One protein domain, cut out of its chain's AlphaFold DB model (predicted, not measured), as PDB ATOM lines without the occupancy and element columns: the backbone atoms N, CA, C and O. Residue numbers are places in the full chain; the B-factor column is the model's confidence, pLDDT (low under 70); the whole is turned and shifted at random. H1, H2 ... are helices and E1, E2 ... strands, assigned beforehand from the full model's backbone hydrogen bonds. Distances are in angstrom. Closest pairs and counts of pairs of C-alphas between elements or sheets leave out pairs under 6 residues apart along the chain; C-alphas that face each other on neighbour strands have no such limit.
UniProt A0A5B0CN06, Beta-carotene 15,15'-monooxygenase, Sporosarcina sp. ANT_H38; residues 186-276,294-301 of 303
ATOM      1  N   PHE A 186      14.125   0.864 -38.451       86.94
ATOM      2  CA  PHE A 186      12.727   0.460 -38.479       86.94
ATOM      3  C   PHE A 186      12.029   1.080 -39.687       86.94
ATOM      4  O   PHE A 186      12.077   2.294 -39.907       86.94
ATOM      5  N   SER A 187      11.368   0.263 -40.501       86.94
ATOM      6  CA  SER A 187      10.635   0.768 -41.655       86.94
ATOM      7  C   SER A 187       9.294   1.360 -41.223       86.94
ATOM      8  O   SER A 187       8.580   0.793 -40.403       86.94
ATOM      9  N   LEU A 188       8.934   2.508 -41.800       85.94
ATOM     10  CA  LEU A 188       7.699   3.229 -41.454       85.94
ATOM     11  C   LEU A 188       6.495   2.877 -42.346       85.94
ATOM     12  O   LEU A 188       5.435   3.484 -42.245       85.94
ATOM     13  N   HIS A 189       6.672   1.942 -43.281       84.06
ATOM     14  CA  HIS A 189       5.663   1.604 -44.290       84.06
ATOM     15  C   HIS A 189       5.349   0.107 -44.357       84.06
ATOM     16  O   HIS A 189       4.239  -0.266 -44.744       84.06
ATOM     17  N   THR A 190       6.302  -0.761 -44.013       79.31
ATOM     18  CA  THR A 190       6.118  -2.213 -44.075       79.31
ATOM     19  C   THR A 190       5.114  -2.611 -42.995       79.31
ATOM     20  O   THR A 190       5.364  -2.352 -41.827       79.31
ATOM     21  N   LYS A 191       3.976  -3.204 -43.386       80.44
ATOM     22  CA  LYS A 191       2.787  -3.501 -42.540       80.44
ATOM     23  C   LYS A 191       1.815  -2.347 -42.298       80.44
ATOM     24  O   LYS A 191       0.913  -2.468 -41.478       80.44
ATOM     25  N   THR A 192       1.916  -1.284 -43.081       84.25
ATOM     26  CA  THR A 192       0.864  -0.267 -43.164       84.25
ATOM     27  C   THR A 192       0.205  -0.310 -44.540       84.25
ATOM     28  O   THR A 192       0.824  -0.723 -45.524       84.25
ATOM     29  N   SER A 193      -1.022   0.199 -44.649       88.56
ATOM     30  CA  SER A 193      -1.683   0.412 -45.945       88.56
ATOM     31  C   SER A 193      -1.119   1.613 -46.715       88.56
ATOM     32  O   SER A 193      -1.683   1.998 -47.733       88.56
ATOM     33  N   PHE A 194      -0.016   2.215 -46.254       90.00
ATOM     34  CA  PHE A 194       0.539   3.453 -46.798       90.00
ATOM     35  C   PHE A 194       0.824   3.360 -48.299       90.00
ATOM     36  O   PHE A 194       0.297   4.148 -49.079       90.00
ATOM     37  N   ILE A 195       1.623   2.376 -48.727       91.44
ATOM     38  CA  ILE A 195       1.991   2.244 -50.146       91.44
ATOM     39  C   ILE A 195       0.745   1.957 -50.991       91.44
ATOM     40  O   ILE A 195       0.548   2.599 -52.019       91.44
ATOM     41  N   ALA A 196      -0.118   1.043 -50.537       93.50
ATOM     42  CA  ALA A 196      -1.352   0.694 -51.238       93.50
ATOM     43  C   ALA A 196      -2.276   1.911 -51.415       93.50
ATOM     44  O   ALA A 196      -2.795   2.137 -52.506       93.50
ATOM     45  N   PHE A 197      -2.419   2.735 -50.376       94.81
ATOM     46  CA  PHE A 197      -3.214   3.957 -50.404       94.81
ATOM     47  C   PHE A 197      -2.699   4.966 -51.439       94.81
ATOM     48  O   PHE A 197      -3.475   5.461 -52.254       94.81
ATOM     49  N   TYR A 198      -1.391   5.240 -51.468       95.19
ATOM     50  CA  TYR A 198      -0.833   6.168 -52.458       95.19
ATOM     51  C   TYR A 198      -0.869   5.604 -53.883       95.19
ATOM     52  O   TYR A 198      -1.102   6.359 -54.825       95.19
ATOM     53  N   ILE A 199      -0.700   4.291 -54.060       96.25
ATOM     54  CA  ILE A 199      -0.893   3.645 -55.366       96.25
ATOM     55  C   ILE A 199      -2.346   3.809 -55.827       96.25
ATOM     56  O   ILE A 199      -2.570   4.184 -56.976       96.25
ATOM     57  N   MET A 200      -3.328   3.587 -54.951       97.25
ATOM     58  CA  MET A 200      -4.747   3.797 -55.257       97.25
ATOM     59  C   MET A 200      -5.028   5.250 -55.670       97.25
ATOM     60  O   MET A 200      -5.701   5.472 -56.673       97.25
ATOM     61  N   LEU A 201      -4.467   6.236 -54.960       97.81
ATOM     62  CA  LEU A 201      -4.594   7.651 -55.328       97.81
ATOM     63  C   LEU A 201      -4.000   7.957 -56.706       97.81
ATOM     64  O   LEU A 201      -4.620   8.672 -57.488       97.81
ATOM     65  N   ILE A 202      -2.826   7.404 -57.026       97.62
ATOM     66  CA  ILE A 202      -2.222   7.562 -58.357       97.62
ATOM     67  C   ILE A 202      -3.162   7.010 -59.438       97.62
ATOM     68  O   ILE A 202      -3.393   7.684 -60.437       97.62
ATOM     69  N   HIS A 203      -3.738   5.821 -59.233       96.81
ATOM     70  CA  HIS A 203      -4.689   5.235 -60.183       96.81
ATOM     71  C   HIS A 203      -5.934   6.107 -60.359       96.81
ATOM     72  O   HIS A 203      -6.334   6.368 -61.494       96.81
ATOM     73  N   ALA A 204      -6.513   6.586 -59.254       97.12
ATOM     74  CA  ALA A 204      -7.670   7.473 -59.282       97.12
ATOM     75  C   ALA A 204      -7.374   8.741 -60.095       97.12
ATOM     76  O   ALA A 204      -8.120   9.042 -61.023       97.12
ATOM     77  N   ILE A 205      -6.239   9.404 -59.834       96.88
ATOM     78  CA  ILE A 205      -5.819  10.600 -60.577       96.88
ATOM     79  C   ILE A 205      -5.688  10.294 -62.066       96.88
ATOM     80  O   ILE A 205      -6.188  11.061 -62.883       96.88
ATOM     81  N   VAL A 206      -5.035   9.194 -62.451       96.00
ATOM     82  CA  VAL A 206      -4.835   8.862 -63.872       96.00
ATOM     83  C   VAL A 206      -6.172   8.637 -64.584       96.00
ATOM     84  O   VAL A 206      -6.387   9.206 -65.653       96.00
ATOM     85  N   ILE A 207      -7.083   7.865 -63.987       95.62
ATOM     86  CA  ILE A 207      -8.403   7.572 -64.570       95.62
ATOM     87  C   ILE A 207      -9.249   8.846 -64.660       95.62
ATOM     88  O   ILE A 207      -9.804   9.158 -65.715       95.62
ATOM     89  N   GLU A 208      -9.313   9.609 -63.570       94.81
ATOM     90  CA  GLU A 208     -10.069  10.858 -63.489       94.81
ATOM     91  C   GLU A 208      -9.539  11.903 -64.480       94.81
ATOM     92  O   GLU A 208     -10.324  12.581 -65.144       94.81
ATOM     93  N   THR A 209      -8.214  11.981 -64.654       95.00
ATOM     94  CA  THR A 209      -7.584  12.909 -65.602       95.00
ATOM     95  C   THR A 209      -8.095  12.684 -67.014       95.00
ATOM     96  O   THR A 209      -8.403  13.659 -67.685       95.00
ATOM     97  N   ILE A 210      -8.230  11.437 -67.470       92.38
ATOM     98  CA  ILE A 210      -8.688  11.143 -68.837       92.38
ATOM     99  C   ILE A 210     -10.109  11.683 -69.053       92.38
ATOM    100  O   ILE A 210     -10.363  12.380 -70.036       92.38
ATOM    101  N   GLY A 211     -11.018  11.405 -68.113       91.44
ATOM    102  CA  GLY A 211     -12.413  11.838 -68.205       91.44
ATOM    103  C   GLY A 211     -12.575  13.356 -68.107       91.44
ATOM    104  O   GLY A 211     -13.214  13.971 -68.964       91.44
ATOM    105  N   ILE A 212     -11.968  13.980 -67.093       93.25
ATOM    106  CA  ILE A 212     -12.117  15.422 -66.861       93.25
ATOM    107  C   ILE A 212     -11.358  16.233 -67.911       93.25
ATOM    108  O   ILE A 212     -11.870  17.259 -68.352       93.25
ATOM    109  N   HIS A 213     -10.176  15.791 -68.354       92.31
ATOM    110  CA  HIS A 213      -9.410  16.508 -69.375       92.31
ATOM    111  C   HIS A 213     -10.197  16.613 -70.681       92.31
ATOM    112  O   HIS A 213     -10.298  17.711 -71.227       92.31
ATOM    113  N   TRP A 214     -10.814  15.513 -71.136       89.94
ATOM    114  CA  TRP A 214     -11.635  15.527 -72.349       89.94
ATOM    115  C   TRP A 214     -12.863  16.425 -72.179       89.94
ATOM    116  O   TRP A 214     -13.054  17.353 -72.962       89.94
ATOM    117  N   TRP A 215     -13.643  16.233 -71.112       93.75
ATOM    118  CA  TRP A 215     -14.834  17.052 -70.864       93.75
ATOM    119  C   TRP A 215     -14.517  18.552 -70.748       93.75
ATOM    120  O   TRP A 215     -15.270  19.399 -71.236       93.75
ATOM    121  N   LEU A 216     -13.392  18.896 -70.117       94.88
ATOM    122  CA  LEU A 216     -12.985  20.279 -69.897       94.88
ATOM    123  C   LEU A 216     -12.330  20.905 -71.130       94.88
ATOM    124  O   LEU A 216     -12.400  22.122 -71.276       94.88
ATOM    125  N   PHE A 217     -11.726  20.114 -72.020       93.38
ATOM    126  CA  PHE A 217     -11.082  20.615 -73.238       93.38
ATOM    127  C   PHE A 217     -12.073  21.381 -74.119       93.38
ATOM    128  O   PHE A 217     -11.784  22.505 -74.533       93.38
ATOM    129  N   ASP A 218     -13.279  20.833 -74.287       91.38
ATOM    130  CA  ASP A 218     -14.351  21.445 -75.083       91.38
ATOM    131  C   ASP A 218     -14.916  22.726 -74.449       91.38
ATOM    132  O   ASP A 218     -15.526  23.555 -75.127       91.38
ATOM    133  N   LYS A 219     -14.741  22.905 -73.134       94.81
ATOM    134  CA  LYS A 219     -15.228  24.080 -72.393       94.81
ATOM    135  C   LYS A 219     -14.164  25.163 -72.267       94.81
ATOM    136  O   LYS A 219     -14.464  26.349 -72.378       94.81
ATOM    137  N   SER A 220     -12.931  24.763 -71.982       96.25
ATOM    138  CA  SER A 220     -11.785  25.646 -71.824       96.25
ATOM    139  C   SER A 220     -10.489  24.858 -71.961       96.25
ATOM    140  O   SER A 220     -10.026  24.196 -71.028       96.25
ATOM    141  N   ILE A 221      -9.840  25.022 -73.111       95.19
ATOM    142  CA  ILE A 221      -8.527  24.435 -73.380       95.19
ATOM    143  C   ILE A 221      -7.481  24.826 -72.327       95.19
ATOM    144  O   ILE A 221      -6.691  23.992 -71.894       95.19
ATOM    145  N   ILE A 222      -7.510  26.077 -71.855       94.62
ATOM    146  CA  ILE A 222      -6.549  26.582 -70.866       94.62
ATOM    147  C   ILE A 222      -6.726  25.841 -69.538       94.62
ATOM    148  O   ILE A 222      -5.750  25.329 -68.991       94.62
ATOM    149  N   LEU A 223      -7.961  25.736 -69.033       94.00
ATOM    150  CA  LEU A 223      -8.226  25.019 -67.782       94.00
ATOM    151  C   LEU A 223      -7.902  23.528 -67.909       94.00
ATOM    152  O   LEU A 223      -7.333  22.950 -66.985       94.00
ATOM    153  N   SER A 224      -8.206  22.928 -69.059       95.50
ATOM    154  CA  SER A 224      -7.906  21.525 -69.343       95.50
ATOM    155  C   SER A 224      -6.400  21.224 -69.306       95.50
ATOM    156  O   SER A 224      -5.977  20.248 -68.681       95.50
ATOM    157  N   ILE A 225      -5.571  22.098 -69.885       94.88
ATOM    158  CA  ILE A 225      -4.103  21.978 -69.844       94.88
ATOM    159  C   ILE A 225      -3.564  22.200 -68.427       94.88
ATOM    160  O   ILE A 225      -2.712  21.439 -67.969       94.88
ATOM    161  N   VAL A 226      -4.048  23.220 -67.714       94.44
ATOM    162  CA  VAL A 226      -3.611  23.488 -66.332       94.44
ATOM    163  C   VAL A 226      -3.911  22.289 -65.433       94.44
ATOM    164  O   VAL A 226      -3.032  21.856 -64.686       94.44
ATOM    165  N   LEU A 227      -5.113  21.715 -65.538       94.38
ATOM    166  CA  LEU A 227      -5.497  20.528 -64.778       94.38
ATOM    167  C   LEU A 227      -4.595  19.332 -65.103       94.38
ATOM    168  O   LEU A 227      -4.121  18.655 -64.192       94.38
ATOM    169  N   LEU A 228      -4.300  19.109 -66.386       95.31
ATOM    170  CA  LEU A 228      -3.392  18.047 -66.818       95.31
ATOM    171  C   LEU A 228      -2.004  18.189 -66.173       95.31
ATOM    172  O   LEU A 228      -1.477  17.218 -65.634       95.31
ATOM    173  N   ILE A 229      -1.431  19.397 -66.178       95.38
ATOM    174  CA  ILE A 229      -0.121  19.671 -65.563       95.38
ATOM    175  C   ILE A 229      -0.154  19.380 -64.057       95.38
ATOM    176  O   ILE A 229       0.760  18.736 -63.536       95.38
ATOM    177  N   VAL A 230      -1.206  19.816 -63.356       95.69
ATOM    178  CA  VAL A 230      -1.375  19.572 -61.913       95.69
ATOM    179  C   VAL A 230      -1.477  18.077 -61.604       95.69
ATOM    180  O   VAL A 230      -0.862  17.608 -60.643       95.69
ATOM    181  N   ASN A 231      -2.194  17.311 -62.427       96.88
ATOM    182  CA  ASN A 231      -2.351  15.871 -62.229       96.88
ATOM    183  C   ASN A 231      -1.044  15.117 -62.494       96.88
ATOM    184  O   ASN A 231      -0.648  14.280 -61.679       96.88
ATOM    185  N   ILE A 232      -0.317  15.472 -63.561       96.12
ATOM    186  CA  ILE A 232       1.021  14.925 -63.836       96.12
ATOM    187  C   ILE A 232       1.954  15.201 -62.654       96.12
ATOM    188  O   ILE A 232       2.594  14.283 -62.140       96.12
ATOM    189  N   TYR A 233       1.999  16.449 -62.182       95.50
ATOM    190  CA  TYR A 233       2.810  16.821 -61.027       95.50
ATOM    191  C   TYR A 233       2.427  16.025 -59.771       95.50
ATOM    192  O   TYR A 233       3.306  15.527 -59.072       95.50
ATOM    193  N   SER A 234       1.130  15.842 -59.508       96.25
ATOM    194  CA  SER A 234       0.639  15.089 -58.344       96.25
ATOM    195  C   SER A 234       1.096  13.629 -58.360       96.25
ATOM    196  O   SER A 234       1.546  13.113 -57.336       96.25
ATOM    197  N   VAL A 235       1.059  12.974 -59.526       97.25
ATOM    198  CA  VAL A 235       1.573  11.605 -59.685       97.25
ATOM    199  C   VAL A 235       3.069  11.551 -59.386       97.25
ATOM    200  O   VAL A 235       3.508  10.708 -58.602       97.25
ATOM    201  N   ILE A 236       3.854  12.472 -59.954       94.88
ATOM    202  CA  ILE A 236       5.303  12.540 -59.712       94.88
ATOM    203  C   ILE A 236       5.591  12.759 -58.221       94.88
ATOM    204  O   ILE A 236       6.430  12.065 -57.643       94.88
ATOM    205  N   PHE A 237       4.857  13.670 -57.582       94.06
ATOM    206  CA  PHE A 237       4.983  13.945 -56.158       94.06
ATOM    207  C   PHE A 237       4.698  12.701 -55.312       94.06
ATOM    208  O   PHE A 237       5.484  12.380 -54.421       94.06
ATOM    209  N   PHE A 238       3.621  11.960 -55.595       95.62
ATOM    210  CA  PHE A 238       3.302  10.729 -54.865       95.62
ATOM    211  C   PHE A 238       4.356   9.642 -55.061       95.62
ATOM    212  O   PHE A 238       4.746   9.008 -54.081       95.62
ATOM    213  N   LEU A 239       4.890   9.472 -56.270       94.56
ATOM    214  CA  LEU A 239       6.008   8.555 -56.511       94.56
ATOM    215  C   LEU A 239       7.242   8.943 -55.685       94.56
ATOM    216  O   LEU A 239       7.829   8.096 -55.006       94.56
ATOM    217  N   GLY A 240       7.601  10.230 -55.683       91.00
ATOM    218  CA  GLY A 240       8.692  10.755 -54.864       91.00
ATOM    219  C   GLY A 240       8.447  10.571 -53.368       91.00
ATOM    220  O   GLY A 240       9.359  10.192 -52.637       91.00
ATOM    221  N   TYR A 241       7.214  10.772 -52.906       91.06
ATOM    222  CA  TYR A 241       6.833  10.630 -51.505       91.06
ATOM    223  C   TYR A 241       6.892   9.176 -51.023       91.06
ATOM    224  O   TYR A 241       7.499   8.904 -49.984       91.06
ATOM    225  N   ILE A 242       6.346   8.232 -51.800       91.75
ATOM    226  CA  ILE A 242       6.456   6.792 -51.518       91.75
ATOM    227  C   ILE A 242       7.928   6.402 -51.419       91.75
ATOM    228  O   ILE A 242       8.327   5.724 -50.470       91.75
ATOM    229  N   GLN A 243       8.753   6.870 -52.359       89.94
ATOM    230  CA  GLN A 243      10.169   6.530 -52.355       89.94
ATOM    231  C   GLN A 243      10.966   7.153 -51.224       89.94
ATOM    232  O   GLN A 243      11.845   6.499 -50.659       89.94
ATOM    233  N   ALA A 244      10.626   8.378 -50.846       87.56
ATOM    234  CA  ALA A 244      11.192   9.023 -49.679       87.56
ATOM    235  C   ALA A 244      10.930   8.199 -48.409       87.56
ATOM    236  O   ALA A 244      11.866   7.934 -47.659       87.56
ATOM    237  N   VAL A 245       9.695   7.732 -48.199       88.12
ATOM    238  CA  VAL A 245       9.345   6.883 -47.044       88.12
ATOM    239  C   VAL A 245      10.006   5.506 -47.125       88.12
ATOM    240  O   VAL A 245      10.452   4.976 -46.109       88.12
ATOM    241  N   ARG A 246      10.101   4.911 -48.321       88.56
ATOM    242  CA  ARG A 246      10.690   3.576 -48.489       88.56
ATOM    243  C   ARG A 246      12.176   3.545 -48.146       88.56
ATOM    244  O   ARG A 246      12.641   2.575 -47.559       88.56
ATOM    245  N   LEU A 247      12.910   4.582 -48.542       85.62
ATOM    246  CA  LEU A 247      14.372   4.614 -48.487       85.62
ATOM    247  C   LEU A 247      14.945   5.250 -47.217       85.62
ATOM    248  O   LEU A 247      16.156   5.178 -47.015       85.62
ATOM    249  N   ASN A 248      14.108   5.852 -46.373       83.69
ATOM    250  CA  ASN A 248      14.537   6.504 -45.137       83.69
ATOM    251  C   ASN A 248      13.821   5.864 -43.939       83.69
ATOM    252  O   ASN A 248      12.849   6.431 -43.439       83.69
ATOM    253  N   PRO A 249      14.255   4.663 -43.506       86.69
ATOM    254  CA  PRO A 249      13.749   4.069 -42.275       86.69
ATOM    255  C   PRO A 249      14.082   4.962 -41.076       86.69
ATOM    256  O   PRO A 249      15.070   5.701 -41.089       86.69
ATOM    257  N   LEU A 250      13.265   4.861 -40.031       87.12
ATOM    258  CA  LEU A 250      13.584   5.419 -38.723       87.12
ATOM    259  C   LEU A 250      14.863   4.754 -38.222       87.12
ATOM    260  O   LEU A 250      14.999   3.536 -38.327       87.12
ATOM    261  N   SER A 251      15.792   5.536 -37.683       86.19
ATOM    262  CA  SER A 251      17.031   5.007 -37.115       86.19
ATOM    263  C   SER A 251      17.207   5.464 -35.681       86.19
ATOM    264  O   SER A 251      17.051   6.647 -35.380       86.19
ATOM    265  N   VAL A 252      17.574   4.527 -34.821       87.25
ATOM    266  CA  VAL A 252      17.939   4.780 -33.433       87.25
ATOM    267  C   VAL A 252      19.459   4.707 -33.347       87.25
ATOM    268  O   VAL A 252      20.067   3.725 -33.767       87.25
ATOM    269  N   ASP A 253      20.082   5.769 -32.861       83.31
ATOM    270  CA  ASP A 253      21.497   5.752 -32.497       83.31
ATOM    271  C   ASP A 253      21.627   5.708 -30.965       83.31
ATOM    272  O   ASP A 253      20.633   5.815 -30.247       83.31
ATOM    273  N   GLY A 254      22.841   5.578 -30.434       83.19
ATOM    274  CA  GLY A 254      23.090   5.462 -28.994       83.19
ATOM    275  C   GLY A 254      22.665   6.672 -28.147       83.19
ATOM    276  O   GLY A 254      22.714   6.587 -26.924       83.19
ATOM    277  N   LYS A 255      22.270   7.796 -28.761       88.75
ATOM    278  CA  LYS A 255      21.884   9.036 -28.057       88.75
ATOM    279  C   LYS A 255      20.558   9.650 -28.507       88.75
ATOM    280  O   LYS A 255      20.031  10.510 -27.808       88.75
ATOM    281  N   GLN A 256      20.059   9.285 -29.685       89.62
ATOM    282  CA  GLN A 256      18.957  10.003 -30.320       89.62
ATOM    283  C   GLN A 256      18.202   9.133 -31.329       89.62
ATOM    284  O   GLN A 256      18.757   8.209 -31.930       89.62
ATOM    285  N   ILE A 257      16.935   9.473 -31.552       88.06
ATOM    286  CA  ILE A 257      16.061   8.865 -32.556       88.06
ATOM    287  C   ILE A 257      15.939   9.811 -33.745       88.06
ATOM    288  O   ILE A 257      15.554  10.968 -33.592       88.06
ATOM    289  N   HIS A 258      16.194   9.305 -34.948       84.62
ATOM    290  CA  HIS A 258      15.964  10.026 -36.194       84.62
ATOM    291  C   HIS A 258      14.715   9.491 -36.887       84.62
ATOM    292  O   HIS A 258      14.674   8.343 -37.337       84.62
ATOM    293  N   VAL A 259      13.709  10.350 -37.029       84.75
ATOM    294  CA  VAL A 259      12.459  10.043 -37.725       84.75
ATOM    295  C   VAL A 259      12.368  10.888 -38.989       84.75
ATOM    296  O   VAL A 259      12.465  12.117 -38.942       84.75
ATOM    297  N   ALA A 260      12.141  10.238 -40.128       79.62
ATOM    298  CA  ALA A 260      11.886  10.896 -41.403       79.62
ATOM    299  C   ALA A 260      10.625  10.308 -42.045       79.62
ATOM    300  O   ALA A 260      10.610   9.159 -42.474       79.62
ATOM    301  N   LEU A 261       9.563  11.111 -42.133       81.56
ATOM    302  CA  LEU A 261       8.314  10.727 -42.784       81.56
ATOM    303  C   LEU A 261       8.166  11.492 -44.106       81.56
ATOM    304  O   LEU A 261       7.692  12.632 -44.169       81.56
ATOM    305  N   GLY A 262       8.603  10.835 -45.179       81.06
ATOM    306  CA  GLY A 262       8.480  11.315 -46.551       81.06
ATOM    307  C   GLY A 262       9.334  12.550 -46.835       81.06
ATOM    308  O   GLY A 262      10.469  12.656 -46.382       81.06
ATOM    309  N   LEU A 263       8.798  13.482 -47.628       77.81
ATOM    310  CA  LEU A 263       9.566  14.614 -48.166       77.81
ATOM    311  C   LEU A 263       9.735  15.791 -47.187       77.81
ATOM    312  O   LEU A 263      10.670  16.578 -47.342       77.81
ATOM    313  N   GLY A 264       8.847  15.933 -46.196       70.31
ATOM    314  CA  GLY A 264       8.709  17.187 -45.438       70.31
ATOM    315  C   GLY A 264       8.697  17.081 -43.914       70.31
ATOM    316  O   GLY A 264       8.921  18.093 -43.256       70.31
ATOM    317  N   LYS A 265       8.448  15.901 -43.334       74.75
ATOM    318  CA  LYS A 265       8.354  15.736 -41.876       74.75
ATOM    319  C   LYS A 265       9.592  15.027 -41.354       74.75
ATOM    320  O   LYS A 265       9.886  13.909 -41.772       74.75
ATOM    321  N   ARG A 266      10.320  15.687 -40.456       77.94
ATOM    322  CA  ARG A 266      11.523  15.140 -39.827       77.94
ATOM    323  C   ARG A 266      11.585  15.554 -38.379       77.94
ATOM    324  O   ARG A 266      11.161  16.656 -38.040       77.94
ATOM    325  N   MET A 267      12.149  14.675 -37.574       80.81
ATOM    326  CA  MET A 267      12.325  14.893 -36.155       80.81
ATOM    327  C   MET A 267      13.595  14.180 -35.708       80.81
ATOM    328  O   MET A 267      13.857  13.052 -36.126       80.81
ATOM    329  N   VAL A 268      14.385  14.865 -34.893       85.38
ATOM    330  CA  VAL A 268      15.470  14.263 -34.121       85.38
ATOM    331  C   VAL A 268      15.022  14.364 -32.674       85.38
ATOM    332  O   VAL A 268      14.673  15.460 -32.245       85.38
ATOM    333  N   ILE A 269      14.951  13.234 -31.980       88.75
ATOM    334  CA  ILE A 269      14.552  13.160 -30.573       88.75
ATOM    335  C   ILE A 269      15.779  12.718 -29.776       88.75
ATOM    336  O   ILE A 269      16.106  11.527 -29.801       88.75
ATOM    337  N   PRO A 270      16.488  13.641 -29.114       92.00
ATOM    338  CA  PRO A 270      17.524  13.292 -28.152       92.00
ATOM    339  C   PRO A 270      16.913  12.537 -26.967       92.00
ATOM    340  O   PRO A 270      15.819  12.876 -26.518       92.00
ATOM    341  N   PHE A 271      17.585  11.502 -26.459       91.94
ATOM    342  CA  PHE A 271      17.051  10.717 -25.336       91.94
ATOM    343  C   PHE A 271      16.918  11.528 -24.042       91.94
ATOM    344  O   PHE A 271      16.046  11.238 -23.230       91.94
ATOM    345  N   ASP A 272      17.749  12.551 -23.863       93.44
ATOM    346  CA  ASP A 272      17.717  13.486 -22.738       93.44
ATOM    347  C   ASP A 272      16.535  14.466 -22.783       93.44
ATOM    348  O   ASP A 272      16.172  15.028 -21.753       93.44
ATOM    349  N   GLU A 273      15.896  14.633 -23.944       92.56
ATOM    350  CA  GLU A 273      14.678  15.440 -24.095       92.56
ATOM    351  C   GLU A 273      13.387  14.619 -23.909       92.56
ATOM    352  O   GLU A 273      12.285  15.169 -23.973       92.56
ATOM    353  N   ILE A 274      13.488  13.304 -23.671       91.69
ATOM    354  CA  ILE A 274      12.323  12.441 -23.453       91.69
ATOM    355  C   ILE A 274      11.884  12.535 -21.991       91.69
ATOM    356  O   ILE A 274      12.487  11.939 -21.103       91.69
ATOM    357  N   GLU A 275      10.788  13.251 -21.750       91.12
ATOM    358  CA  GLU A 275      10.193  13.383 -20.414       91.12
ATOM    359  C   GLU A 275       9.578  12.065 -19.915       91.12
ATOM    360  O   GLU A 275       9.742  11.697 -18.753       91.12
ATOM    361  N   HIS A 276       8.865  11.344 -20.788       88.69
ATOM    362  CA  HIS A 276       8.108  10.152 -20.414       88.69
ATOM    363  C   HIS A 276       7.954   9.175 -21.589       88.69
ATOM    364  O   HIS A 276       7.758   9.589 -22.732       88.69
ATOM    365  N   ILE A 294       2.468  13.528 -33.324       75.62
ATOM    366  CA  ILE A 294       2.931  12.857 -34.540       75.62
ATOM    367  C   ILE A 294       2.750  11.357 -34.325       75.62
ATOM    368  O   ILE A 294       3.352  10.797 -33.416       75.62
ATOM    369  N   ASP A 295       1.944  10.726 -35.176       77.12
ATOM    370  CA  ASP A 295       1.691   9.285 -35.147       77.12
ATOM    371  C   ASP A 295       2.344   8.603 -36.359       77.12
ATOM    372  O   ASP A 295       2.301   9.122 -37.485       77.12
ATOM    373  N   PHE A 296       2.991   7.465 -36.121       75.56
ATOM    374  CA  PHE A 296       3.564   6.606 -37.147       75.56
ATOM    375  C   PHE A 296       3.707   5.170 -36.638       75.56
ATOM    376  O   PHE A 296       3.995   4.915 -35.473       75.56
ATOM    377  N   THR A 297       3.586   4.211 -37.555       77.50
ATOM    378  CA  THR A 297       3.874   2.800 -37.283       77.50
ATOM    379  C   THR A 297       5.285   2.483 -37.755       77.50
ATOM    380  O   THR A 297       5.609   2.714 -38.919       77.50
ATOM    381  N   ALA A 298       6.119   1.942 -36.870       78.81
ATOM    382  CA  ALA A 298       7.475   1.509 -37.188       78.81
ATOM    383  C   ALA A 298       7.596  -0.011 -37.027       78.81
ATOM    384  O   ALA A 298       7.146  -0.568 -36.028       78.81
ATOM    385  N   MET A 299       8.208  -0.684 -38.001       78.06
ATOM    386  CA  MET A 299       8.431  -2.129 -37.977       78.06
ATOM    387  C   MET A 299       9.923  -2.453 -38.023       78.06
ATOM    388  O   MET A 299      10.634  -2.035 -38.940       78.06
ATOM    389  N   CYS A 300      10.384  -3.261 -37.067       73.81
ATOM    390  CA  CYS A 300      11.713  -3.862 -37.120       73.81
ATOM    391  C   CYS A 300      11.708  -5.027 -38.112       73.81
ATOM    392  O   CYS A 300      10.825  -5.885 -38.053       73.81
ATOM    393  N   HIS A 301      12.683  -5.071 -39.016       65.19
ATOM    394  CA  HIS A 301      12.948  -6.289 -39.778       65.19
ATOM    395  C   HIS A 301      13.941  -7.122 -38.974       65.19
ATOM    396  O   HIS A 301      15.143  -6.900 -39.070       65.19
TER     397      HIS A 301
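Overview. This is residues 186 to 276 and 294 to 301 of the 303 residues of the protein "Beta-carotene 15,15'-monooxygenase" of Sporosarcina sp. ANT_H38 (UniProt A0A5B0CN06). A small three-stranded sheet, E1 E2 E3, forms a head at one end of a long helical hairpin, H1 and H2, whose two helices run side by side and make most of the length. The last turns of H2, residues 241 to 247, only graze the sheet. The printed part has 99 residues, with two named helices and then three named strands along the chain; the sheet, in the order E1 - E2 - E3, is antiparallel and the class is mixed, helices and strands. The whole is a rod spanning 62 by 23 by 21 A, only just loose, close to extended, with a radius of gyration of the C-alphas of 18.9 A.

Along the chain. E1 is residues 250 to 252, E2 residues 256 to 261, and E3 residues 265 to 270, ending at C-alpha 270 (17.524, 13.292, -28.152). H2, residues 221 to 247, is 39.2 A long. H1, residues 194 to 217, is 33.6 A long, begins at C-alpha 194 (0.539, 3.453, -46.798) and has a kink of 28 degrees near residue 211.

Arrangement. E1, E2 and E3 form a meander, each strand the antiparallel neighbour of the one before. In the hairpin E1 and E2, N 251 and O 258 are 3.0 A apart, within hydrogen-bond range; in the hairpin E2 and E3, N 257 and O 269 are 2.8 A apart. H2 is on the sheet but only grazes it; its closest C-alphas to E2 are those of Val 245 and Leu 261, 5.8 A apart. H1 and H2 touch, the closest C-alphas being Phe 217 and Ser 224 at 5.1 A, and run opposite ways at a shallow tilt of 9 degrees. H1 is not on the sheet. Every O i to N i+4 pair is within hydrogen-bond range in H2, and 19 of 20 in H1.

Size, cuts and confidence. The C-alphas of Asp 218 and Asp 272, the two farthest apart, are 61.9 A apart. Residues 277 to 293 are not printed; C-alphas 276 and 294 are 15.3 A apart across the cut. Residues 186 to 187 pair with 299 to 300, antiparallel. The four links between named elements are tight. Mean pLDDT of the printed part is 89.1, with residue 301 under 70.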